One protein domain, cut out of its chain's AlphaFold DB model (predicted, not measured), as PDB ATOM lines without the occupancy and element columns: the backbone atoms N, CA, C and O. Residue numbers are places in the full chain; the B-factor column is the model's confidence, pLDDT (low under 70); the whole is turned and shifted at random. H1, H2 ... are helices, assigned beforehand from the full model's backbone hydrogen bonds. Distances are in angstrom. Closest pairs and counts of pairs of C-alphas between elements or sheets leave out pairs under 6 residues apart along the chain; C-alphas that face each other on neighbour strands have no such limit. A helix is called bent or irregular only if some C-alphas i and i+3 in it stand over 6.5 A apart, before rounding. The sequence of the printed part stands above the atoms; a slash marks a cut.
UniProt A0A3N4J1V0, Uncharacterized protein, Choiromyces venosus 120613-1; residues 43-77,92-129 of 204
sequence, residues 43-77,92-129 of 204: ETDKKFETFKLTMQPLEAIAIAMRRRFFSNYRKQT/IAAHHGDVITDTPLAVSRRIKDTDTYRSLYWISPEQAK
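What this domain is: This is residues 43 to 77 and 92 to 129 of the 204 residues of an uncharacterized protein of Choiromyces venosus 120613-1 (UniProt A0A3N4J1V0). One long bent helix, H1, makes the length of the domain, and a small cluster of short helices packs on one part of its second arm, H1b, while residues 43 to 61 stick out. In the cluster H3 and H4 run side by side in opposite directions, crosswise to H1b, with H5 packed on H3 and apart from H1b; H2 packs on H1b separately. The printed part has 73 residues with five named helices, in the order H1, H2, H3, H4, H5, and no named strand; its class is all helix. It is loose, with a radius of gyration of the C-alphas of 14.2 A, and elongated, spanning 48 by 26 by 19 A.

How they stand to each other: H1, residues 43 to 77, was assigned as one helix by its hydrogen bonds but is bent: C-alphas 54 and 57 are 7.2 A apart. Its arms, H1a (residues 43 to 54) and H1b (residues 57 to 77), stand at a steep tilt of 49 degrees, and H1a touches no helix. With residues 65 to 69 alone, H1b touches H2, residues 92 to 95; the closest C-alphas are those of Met 65 and Ala 94, 5.5 A apart. H1b is close to but not clearly touching H3, residues 99 to 107, about perpendicular at 90 degrees; the closest C-alphas, of Arg 66 and Asp 102, are 7.3 A apart. With residues 70 to 74 alone, H1b touches H4, residues 114 to 121, about perpendicular at 85 degrees; the closest C-alphas, of Arg 74 and Thr 116, are 6.5 A apart. H3 and H4 form a helical hairpin, running opposite ways at a shallow tilt of 12 degrees; they only just touch, with 3 pairs of C-alphas within 8 A, the closest being Ala 106 and Thr 114 at 6.7 A. H5, residues 125 to 129, touches H3, with the C-alphas of Thr 103 and Pro 125 closest at 5.1 A. Every O i to N i+4 pair is within hydrogen-bond range in H1a, H1b and H4, against 3 of 5 in H3 and 0 of 1 in H5, where 1 of 2 O i to N i+3 pairs is; H2 is too short for an O i to N i+4 pair.

Where its parts are: H1a begins at C-alpha 43, (5.231, -48.962, -19.186), and measures 16.6 A. H1b measures 30.9 A and ends at C-alpha 77, (-38.630, -33.174, -2.170). H3 measures 11.6 A and H4 10.3 A; the short H2 and H5 measure 5.4 A and 7.7 A. H5 is only just irregular, with C-alphas 126 and 129 at 6.9 A, and ends at C-alpha 129, (-16.262, -45.988, 3.391).

The domain as a whole: The two C-alphas farthest apart are those of Glu 43 and Thr 77, 49.6 A. Residues 78 to 91 are not printed, and C-alphas 77 and 92 are 19.2 A apart across this cut. The links H2 to H3 and H4 to H5 are tight, and H3 to H4 is short. The mean pLDDT of the printed part is 85.3, with residues 92 to 95 under 70.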
ATOM      1  N   GLU A  43       6.170 -48.799 -18.079       90.69
ATOM      2  CA  GLU A  43       5.231 -48.962 -19.186       90.69
ATOM      3  C   GLU A  43       3.777 -48.993 -18.693       90.69
ATOM      4  O   GLU A  43       2.912 -48.348 -19.296       90.69
ATOM      5  N   THR A  44       3.501 -49.673 -17.574       86.06
ATOM      6  CA  THR A  44       2.168 -49.670 -16.957       86.06
ATOM      7  C   THR A  44       1.751 -48.282 -16.488       86.06
ATOM      8  O   THR A  44       0.630 -47.866 -16.783       86.06
ATOM      9  N   ASP A  45       2.651 -47.519 -15.867       90.31
ATOM     10  CA  ASP A  45       2.373 -46.158 -15.403       90.31
ATOM     11  C   ASP A  45       2.066 -45.232 -16.590       90.31
ATOM     12  O   ASP A  45       1.095 -44.472 -16.573       90.31
ATOM     13  N   LYS A  46       2.829 -45.353 -17.686       91.81
ATOM     14  CA  LYS A  46       2.582 -44.592 -18.920       91.81
ATOM     15  C   LYS A  46       1.228 -44.938 -19.549       91.81
ATOM     16  O   LYS A  46       0.506 -44.040 -19.999       91.81
ATOM     17  N   LYS A  47       0.868 -46.226 -19.584       88.50
ATOM     18  CA  LYS A  47      -0.444 -46.694 -20.060       88.50
ATOM     19  C   LYS A  47      -1.572 -46.163 -19.173       88.50
ATOM     20  O   LYS A  47      -2.583 -45.706 -19.704       88.50
ATOM     21  N   PHE A  48      -1.381 -46.150 -17.856       85.56
ATOM     22  CA  PHE A  48      -2.353 -45.622 -16.901       85.56
ATOM     23  C   PHE A  48      -2.562 -44.108 -17.045       85.56
ATOM     24  O   PHE A  48      -3.706 -43.657 -17.095       85.56
ATOM     25  N   GLU A  49      -1.497 -43.317 -17.196       88.69
ATOM     26  CA  GLU A  49      -1.627 -41.868 -17.418       88.69
ATOM     27  C   GLU A  49      -2.293 -41.545 -18.761       88.69
ATOM     28  O   GLU A  49      -3.164 -40.676 -18.838       88.69
ATOM     29  N   THR A  50      -1.969 -42.301 -19.814       88.00
ATOM     30  CA  THR A  50      -2.652 -42.173 -21.113       88.00
ATOM     31  C   THR A  50      -4.140 -42.491 -20.972       88.00
ATOM     32  O   THR A  50      -4.987 -41.723 -21.431       88.00
ATOM     33  N   PHE A  51      -4.473 -43.584 -20.281       81.69
ATOM     34  CA  PHE A  51      -5.853 -43.964 -20.000       81.69
ATOM     35  C   PHE A  51      -6.592 -42.859 -19.237       81.69
ATOM     36  O   PHE A  51      -7.662 -42.425 -19.661       81.69
ATOM     37  N   LYS A  52      -5.993 -42.326 -18.168       81.69
ATOM     38  CA  LYS A  52      -6.559 -41.237 -17.365       81.69
ATOM     39  C   LYS A  52      -6.878 -40.005 -18.210       81.69
ATOM     40  O   LYS A  52      -7.983 -39.483 -18.097       81.69
ATOM     41  N   LEU A  53      -5.965 -39.583 -19.091       84.12
ATOM     42  CA  LEU A  53      -6.198 -38.471 -20.020       84.12
ATOM     43  C   LEU A  53      -7.367 -38.758 -20.972       84.12
ATOM     44  O   LEU A  53      -8.252 -37.917 -21.123       84.12
ATOM     45  N   THR A  54      -7.426 -39.958 -21.557       84.44
ATOM     46  CA  THR A  54      -8.536 -40.340 -22.452       84.44
ATOM     47  C   THR A  54      -9.882 -40.460 -21.730       84.44
ATOM     48  O   THR A  54     -10.929 -40.255 -22.341       84.44
ATOM     49  N   MET A  55      -9.867 -40.731 -20.423       84.44
ATOM     50  CA  MET A  55     -11.062 -40.865 -19.588       84.44
ATOM     51  C   MET A  55     -11.585 -39.537 -19.025       84.44
ATOM     52  O   MET A  55     -12.729 -39.498 -18.570       84.44
ATOM     53  N   GLN A  56     -10.816 -38.441 -19.072       81.88
ATOM     54  CA  GLN A  56     -11.238 -37.145 -18.514       81.88
ATOM     55  C   GLN A  56     -12.601 -36.646 -19.035       81.88
ATOM     56  O   GLN A  56     -13.423 -36.217 -18.217       81.88
ATOM     57  N   PRO A  57     -12.917 -36.714 -20.348       84.19
ATOM     58  CA  PRO A  57     -14.230 -36.299 -20.840       84.19
ATOM     59  C   PRO A  57     -15.369 -37.144 -20.255       84.19
ATOM     60  O   PRO A  57     -16.425 -36.614 -19.905       84.19
ATOM     61  N   LEU A  58     -15.145 -38.451 -20.095       84.00
ATOM     62  CA  LEU A  58     -16.116 -39.370 -19.500       84.00
ATOM     63  C   LEU A  58     -16.302 -39.099 -18.004       84.00
ATOM     64  O   LEU A  58     -17.433 -39.129 -17.522       84.00
ATOM     65  N   GLU A  59     -15.231 -38.754 -17.283       83.44
ATOM     66  CA  GLU A  59     -15.304 -38.329 -15.882       83.44
ATOM     67  C   GLU A  59     -16.179 -37.072 -15.733       83.44
ATOM     68  O   GLU A  59     -17.080 -37.027 -14.891       83.44
ATOM     69  N   ALA A  60     -15.977 -36.065 -16.590       85.75
ATOM     70  CA  ALA A  60     -16.777 -34.841 -16.579       85.75
ATOM     71  C   ALA A  60     -18.267 -35.116 -16.857       85.75
ATOM     72  O   ALA A  60     -19.138 -34.573 -16.168       85.75
ATOM     73  N   ILE A  61     -18.566 -35.992 -17.823       85.94
ATOM     74  CA  ILE A  61     -19.935 -36.424 -18.139       85.94
ATOM     75  C   ILE A  61     -20.559 -37.157 -16.946       85.94
ATOM     76  O   ILE A  61     -21.681 -36.829 -16.550       85.94
ATOM     77  N   ALA A  62     -19.835 -38.092 -16.325       84.31
ATOM     78  CA  ALA A  62     -20.311 -38.827 -15.156       84.31
ATOM     79  C   ALA A  62     -20.635 -37.876 -13.991       84.31
ATOM     80  O   ALA A  62     -21.724 -37.940 -13.418       84.31
ATOM     81  N   ILE A  63     -19.753 -36.916 -13.696       86.62
ATOM     82  CA  ILE A  63     -19.985 -35.895 -12.662       86.62
ATOM     83  C   ILE A  63     -21.222 -35.055 -12.981       86.62
ATOM     84  O   ILE A  63     -22.029 -34.780 -12.089       86.62
ATOM     85  N   ALA A  64     -21.401 -34.644 -14.238       86.31
ATOM     86  CA  ALA A  64     -22.578 -33.893 -14.659       86.31
ATOM     87  C   ALA A  64     -23.870 -34.709 -14.475       86.31
ATOM     88  O   ALA A  64     -24.867 -34.165 -13.993       86.31
ATOM     89  N   MET A  65     -23.846 -36.008 -14.789       84.50
ATOM     90  CA  MET A  65     -24.968 -36.918 -14.540       84.50
ATOM     91  C   MET A  65     -25.292 -37.016 -13.043       84.50
ATOM     92  O   MET A  65     -26.449 -36.825 -12.666       84.50
ATOM     93  N   ARG A  66     -24.290 -37.213 -12.172       87.69
ATOM     94  CA  ARG A  66     -24.510 -37.277 -10.713       87.69
ATOM     95  C   ARG A  66     -25.017 -35.950 -10.143       87.69
ATOM     96  O   ARG A  66     -25.953 -35.933  -9.355       87.69
ATOM     97  N   ARG A  67     -24.501 -34.802 -10.592       84.69
ATOM     98  CA  ARG A  67     -25.032 -33.485 -10.176       84.69
ATOM     99  C   ARG A  67     -26.508 -33.307 -10.540       84.69
ATOM    100  O   ARG A  67     -27.272 -32.768  -9.738       84.69
ATOM    101  N   ARG A  68     -26.918 -33.765 -11.730       83.75
ATOM    102  CA  ARG A  68     -28.327 -33.740 -12.154       83.75
ATOM    103  C   ARG A  68     -29.194 -34.638 -11.275       83.75
ATOM    104  O   ARG A  68     -30.253 -34.182 -10.857       83.75
ATOM    105  N   PHE A  69     -28.731 -35.844 -10.939       83.81
ATOM    106  CA  PHE A  69     -29.417 -36.754 -10.013       83.81
ATOM    107  C   PHE A  69     -29.776 -36.065  -8.685       83.81
ATOM    108  O   PHE A  69     -30.953 -35.967  -8.336       83.81
ATOM    109  N   PHE A  70     -28.781 -35.482  -8.008       82.69
ATOM    110  CA  PHE A  70     -28.968 -34.781  -6.730       82.69
ATOM    111  C   PHE A  70     -29.887 -33.566  -6.863       82.69
ATOM    112  O   PHE A  70     -30.808 -33.381  -6.067       82.69
ATOM    113  N   SER A  71     -29.673 -32.738  -7.893       82.12
ATOM    114  CA  SER A  71     -30.512 -31.558  -8.104       82.12
ATOM    115  C   SER A  71     -31.971 -31.921  -8.374       82.12
ATOM    116  O   SER A  71     -32.850 -31.151  -7.986       82.12
ATOM    117  N   ASN A  72     -32.234 -33.024  -9.076       78.94
ATOM    118  CA  ASN A  72     -33.588 -33.466  -9.385       78.94
ATOM    119  C   ASN A  72     -34.299 -33.950  -8.126       78.94
ATOM    120  O   ASN A  72     -35.405 -33.485  -7.853       78.94
ATOM    121  N   TYR A  73     -33.628 -34.781  -7.323       82.00
ATOM    122  CA  TYR A  73     -34.164 -35.234  -6.044       82.00
ATOM    123  C   TYR A  73     -34.528 -34.053  -5.132       82.00
ATOM    124  O   TYR A  73     -35.668 -33.959  -4.685       82.00
ATOM    125  N   ARG A  74     -33.615 -33.088  -4.942       80.06
ATOM    126  CA  ARG A  74     -33.874 -31.900  -4.107       80.06
ATOM    127  C   ARG A  74     -35.069 -31.075  -4.586       80.06
ATOM    128  O   ARG A  74     -35.858 -30.594  -3.781       80.06
ATOM    129  N   LYS A  75     -35.197 -30.859  -5.900       76.94
ATOM    130  CA  LYS A  75     -36.346 -30.122  -6.456       76.94
ATOM    131  C   LYS A  75     -37.658 -30.854  -6.174       76.94
ATOM    132  O   LYS A  75     -38.663 -30.207  -5.914       76.94
ATOM    133  N   GLN A  76     -37.640 -32.183  -6.218       71.31
ATOM    134  CA  GLN A  76     -38.824 -33.014  -6.028       71.31
ATOM    135  C   GLN A  76     -39.237 -33.146  -4.559       71.31
ATOM    136  O   GLN A  76     -40.434 -33.143  -4.291       71.31
ATOM    137  N   THR A  77     -38.299 -33.196  -3.608       70.00
ATOM    138  CA  THR A  77     -38.630 -33.174  -2.170       70.00
ATOM    139  C   THR A  77     -39.204 -31.831  -1.712       70.00
ATOM    140  O   THR A  77     -39.914 -31.783  -0.713       70.00
ATOM    141  N   ILE A  92     -31.897 -43.571 -17.665       51.22
ATOM    142  CA  ILE A  92     -32.276 -44.339 -16.461       51.22
ATOM    143  C   ILE A  92     -31.097 -44.470 -15.473       51.22
ATOM    144  O   ILE A  92     -31.282 -44.372 -14.264       51.22
ATOM    145  N   ALA A  93     -29.865 -44.579 -15.983       50.91
ATOM    146  CA  ALA A  93     -28.641 -44.629 -15.177       50.91
ATOM    147  C   ALA A  93     -28.388 -43.365 -14.326       50.91
ATOM    148  O   ALA A  93     -27.818 -43.455 -13.243       50.91
ATOM    149  N   ALA A  94     -28.846 -42.188 -14.769       55.81
ATOM    150  CA  ALA A  94     -28.751 -40.943 -14.006       55.81
ATOM    151  C   ALA A  94     -29.752 -40.878 -12.837       55.81
ATOM    152  O   ALA A  94     -29.770 -39.885 -12.119       55.81
ATOM    153  N   HIS A  95     -30.582 -41.911 -12.653       61.22
ATOM    154  CA  HIS A  95     -31.600 -41.990 -11.604       61.22
ATOM    155  C   HIS A  95     -31.329 -43.081 -10.562       61.22
ATOM    156  O   HIS A  95     -32.142 -43.280  -9.664       61.22
ATOM    157  N   HIS A  96     -30.206 -43.795 -10.661       78.38
ATOM    158  CA  HIS A  96     -29.851 -44.831  -9.693       78.38
ATOM    159  C   HIS A  96     -28.879 -44.274  -8.655       78.38
ATOM    160  O   HIS A  96     -27.913 -43.585  -8.992       78.38
ATOM    161  N   GLY A  97     -29.121 -44.578  -7.385       84.69
ATOM    162  CA  GLY A  97     -28.153 -44.323  -6.327       84.69
ATOM    163  C   GLY A  97     -26.887 -45.146  -6.551       84.69
ATOM    164  O   GLY A  97     -26.970 -46.330  -6.871       84.69
ATOM    165  N   ASP A  98     -25.728 -44.519  -6.384       92.50
ATOM    166  CA  ASP A  98     -24.433 -45.186  -6.383       92.50
ATOM    167  C   ASP A  98     -23.521 -44.540  -5.342       92.50
ATOM    168  O   ASP A  98     -22.826 -43.558  -5.606       92.50
ATOM    169  N   VAL A  99     -23.548 -45.104  -4.138       93.75
ATOM    170  CA  VAL A  99     -22.794 -44.621  -2.987       93.75
ATOM    171  C   VAL A  99     -21.284 -44.661  -3.239       93.75
ATOM    172  O   VAL A  99     -20.591 -43.734  -2.834       93.75
ATOM    173  N   ILE A 100     -20.769 -45.659  -3.969       93.56
ATOM    174  CA  ILE A 100     -19.324 -45.801  -4.218       93.56
ATOM    175  C   ILE A 100     -18.820 -44.651  -5.088       93.56
ATOM    176  O   ILE A 100     -17.762 -44.088  -4.811       93.56
ATOM    177  N   THR A 101     -19.582 -44.277  -6.116       91.12
ATOM    178  CA  THR A 101     -19.226 -43.156  -6.994       91.12
ATOM    179  C   THR A 101     -19.539 -41.809  -6.344       91.12
ATOM    180  O   THR A 101     -18.772 -40.856  -6.485       91.12
ATOM    181  N   ASP A 102     -20.643 -41.699  -5.606       91.69
ATOM    182  CA  ASP A 102     -21.072 -40.425  -5.031       91.69
ATOM    183  C   ASP A 102     -20.257 -39.996  -3.823       91.69
ATOM    184  O   ASP A 102     -20.047 -38.795  -3.645       91.69
ATOM    185  N   THR A 103     -19.779 -40.930  -2.994       94.06
ATOM    186  CA  THR A 103     -19.003 -40.569  -1.805       94.06
ATOM    187  C   THR A 103     -17.741 -39.779  -2.161       94.06
ATOM    188  O   THR A 103     -17.589 -38.682  -1.626       94.06
ATOM    189  N   PRO A 104     -16.847 -40.224  -3.072       91.44
ATOM    190  CA  PRO A 104     -15.677 -39.434  -3.451       91.44
ATOM    191  C   PRO A 104     -16.049 -38.072  -4.041       91.44
ATOM    192  O   PRO A 104     -15.355 -37.082  -3.801       91.44
ATOM    193  N   LEU A 105     -17.156 -37.982  -4.785       90.81
ATOM    194  CA  LEU A 105     -17.638 -36.720  -5.348       90.81
ATOM    195  C   LEU A 105     -18.162 -35.762  -4.269       90.81
ATOM    196  O   LEU A 105     -17.946 -34.553  -4.380       90.81
ATOM    197  N   ALA A 106     -18.815 -36.281  -3.232       89.69
ATOM    198  CA  ALA A 106     -19.269 -35.505  -2.084       89.69
ATOM    199  C   ALA A 106     -18.090 -35.059  -1.203       89.69
ATOM    200  O   ALA A 106     -17.953 -33.869  -0.920       89.69
ATOM    201  N   VAL A 107     -17.172 -35.973  -0.867       91.44
ATOM    202  CA  VAL A 107     -15.967 -35.689  -0.062       91.44
ATOM    203  C   VAL A 107     -15.062 -34.664  -0.756       91.44
ATOM    204  O   VAL A 107     -14.583 -33.723  -0.126       91.44
ATOM    205  N   SER A 108     -14.882 -34.771  -2.077       90.06
ATOM    206  CA  SER A 108     -14.134 -33.786  -2.878       90.06
ATOM    207  C   SER A 108     -14.912 -32.495  -3.173       90.06
ATOM    208  O   SER A 108     -14.426 -31.636  -3.911       90.06
ATOM    209  N   ARG A 109     -16.127 -32.338  -2.624       88.00
ATOM    210  CA  ARG A 109     -17.028 -31.184  -2.817       88.00
ATOM    211  C   ARG A 109     -17.415 -30.919  -4.276       88.00
ATOM    212  O   ARG A 109     -17.896 -29.833  -4.616       88.00
ATOM    213  N   ARG A 110     -17.251 -31.911  -5.156       85.44
ATOM    214  CA  ARG A 110     -17.755 -31.870  -6.537       85.44
ATOM    215  C   ARG A 110     -19.279 -31.987  -6.567       85.44
ATOM    216  O   ARG A 110     -19.898 -31.392  -7.453       85.44
ATOM    217  N   ILE A 111     -19.863 -32.670  -5.582       83.38
ATOM    218  CA  ILE A 111     -21.273 -32.593  -5.190       83.38
ATOM    219  C   ILE A 111     -21.307 -31.889  -3.831       83.38
ATOM    220  O   ILE A 111     -20.777 -32.401  -2.855       83.38
ATOM    221  N   LYS A 112     -21.880 -30.684  -3.778       82.81
ATOM    222  CA  LYS A 112     -21.890 -29.858  -2.555       82.81
ATOM    223  C   LYS A 112     -23.060 -30.170  -1.617       82.81
ATOM    224  O   LYS A 112     -23.056 -29.728  -0.477       82.81
ATOM    225  N   ASP A 113     -24.070 -30.876  -2.114       81.06
ATOM    226  CA  ASP A 113     -25.344 -31.080  -1.427       81.06
ATOM    227  C   ASP A 113     -25.283 -32.316  -0.517       81.06
ATOM    228  O   ASP A 113     -25.765 -33.402  -0.849       81.06
ATOM    229  N   THR A 114     -24.599 -32.161   0.617       85.69
ATOM    230  CA  THR A 114     -24.400 -33.228   1.608       85.69
ATOM    231  C   THR A 114     -25.689 -33.613   2.330       85.69
ATOM    232  O   THR A 114     -25.827 -34.755   2.763       85.69
ATOM    233  N   ASP A 115     -26.655 -32.699   2.423       88.31
ATOM    234  CA  ASP A 115     -27.962 -32.986   3.019       88.31
ATOM    235  C   ASP A 115     -28.780 -33.895   2.105       88.31
ATOM    236  O   ASP A 115     -29.323 -34.902   2.559       88.31
ATOM    237  N   THR A 116     -28.778 -33.625   0.795       88.50
ATOM    238  CA  THR A 116     -29.363 -34.536  -0.195       88.50
ATOM    239  C   THR A 116     -28.664 -35.893  -0.183       88.50
ATOM    240  O   THR A 116     -29.336 -36.923  -0.217       88.50
ATOM    241  N   TYR A 117     -27.331 -35.920  -0.065       91.94
ATOM    242  CA  TYR A 117     -26.583 -37.171   0.086       91.94
ATOM    243  C   TYR A 117     -27.099 -37.985   1.277       91.94
ATOM    244  O   TYR A 117     -27.455 -39.155   1.134       91.94
ATOM    245  N   ARG A 118     -27.180 -37.353   2.454       92.75
ATOM    246  CA  ARG A 118     -27.644 -38.005   3.682       92.75
ATOM    247  C   ARG A 118     -29.096 -38.451   3.559       92.75
ATOM    248  O   ARG A 118     -29.437 -39.540   4.000       92.75
ATOM    249  N   SER A 119     -29.939 -37.648   2.922       91.19
ATOM    250  CA  SER A 119     -31.338 -37.988   2.682       91.19
ATOM    251  C   SER A 119     -31.487 -39.225   1.790       91.19
ATOM    252  O   SER A 119     -32.310 -40.087   2.091       91.19
ATOM    253  N   LEU A 120     -30.646 -39.372   0.760       91.62
ATOM    254  CA  LEU A 120     -30.656 -40.500  -0.179       91.62
ATOM    255  C   LEU A 120     -30.034 -41.780   0.390       91.62
ATOM    256  O   LEU A 120     -30.596 -42.865   0.226       91.62
ATOM    257  N   TYR A 121     -28.901 -41.668   1.079       94.56
ATOM    258  CA  TYR A 121     -28.114 -42.826   1.517       94.56
ATOM    259  C   TYR A 121     -28.238 -43.149   3.006       94.56
ATOM    260  O   TYR A 121     -27.782 -44.205   3.428       94.56
ATOM    261  N   TRP A 122     -28.865 -42.265   3.791       95.69
ATOM    262  CA  TRP A 122     -29.014 -42.358   5.251       95.69
ATOM    263  C   TRP A 122     -27.698 -42.392   6.043       95.69
ATOM    264  O   TRP A 122     -27.670 -42.686   7.233       95.69
ATOM    265  N   ILE A 123     -26.591 -42.075   5.384       95.06
ATOM    266  CA  ILE A 123     -25.251 -42.032   5.960       95.06
ATOM    267  C   ILE A 123     -24.565 -40.759   5.479       95.06
ATOM    268  O   ILE A 123     -24.903 -40.225   4.419       95.06
ATOM    269  N   SER A 124     -23.613 -40.243   6.253       94.19
ATOM    270  CA  SER A 124     -22.751 -39.161   5.766       94.19
ATOM    271  C   SER A 124     -21.704 -39.697   4.778       94.19
ATOM    272  O   SER A 124     -21.350 -40.880   4.851       94.19
ATOM    273  N   PRO A 125     -21.187 -38.866   3.852       93.38
ATOM    274  CA  PRO A 125     -20.087 -39.268   2.975       93.38
ATOM    275  C   PRO A 125     -18.879 -39.811   3.753       93.38
ATOM    276  O   PRO A 125     -18.280 -40.811   3.365       93.38
ATOM    277  N   GLU A 126     -18.556 -39.203   4.893       92.50
ATOM    278  CA  GLU A 126     -17.417 -39.567   5.738       92.50
ATOM    279  C   GLU A 126     -17.590 -40.953   6.382       92.50
ATOM    280  O   GLU A 126     -16.615 -41.674   6.587       92.50
ATOM    281  N   GLN A 127     -18.835 -41.352   6.653       93.06
ATOM    282  CA  GLN A 127     -19.182 -42.648   7.241       93.06
ATOM    283  C   GLN A 127     -19.388 -43.756   6.206       93.06
ATOM    284  O   GLN A 127     -19.588 -44.897   6.599       93.06
ATOM    285  N   ALA A 128     -19.371 -43.462   4.902       93.62
ATOM    286  CA  ALA A 128     -19.769 -44.441   3.889       93.62
ATOM    287  C   ALA A 128     -18.688 -45.494   3.578       93.62
ATOM    288  O   ALA A 128     -18.999 -46.627   3.211       93.62
ATOM    289  N   LYS A 129     -17.409 -45.144   3.766       93.38
ATOM    290  CA  LYS A 129     -16.262 -45.988   3.391       93.38
ATOM    291  C   LYS A 129     -16.283 -47.413   3.983       93.38
ATOM    292  O   LYS A 129     -15.980 -48.341   3.233       93.38
TER     293      LYS A 129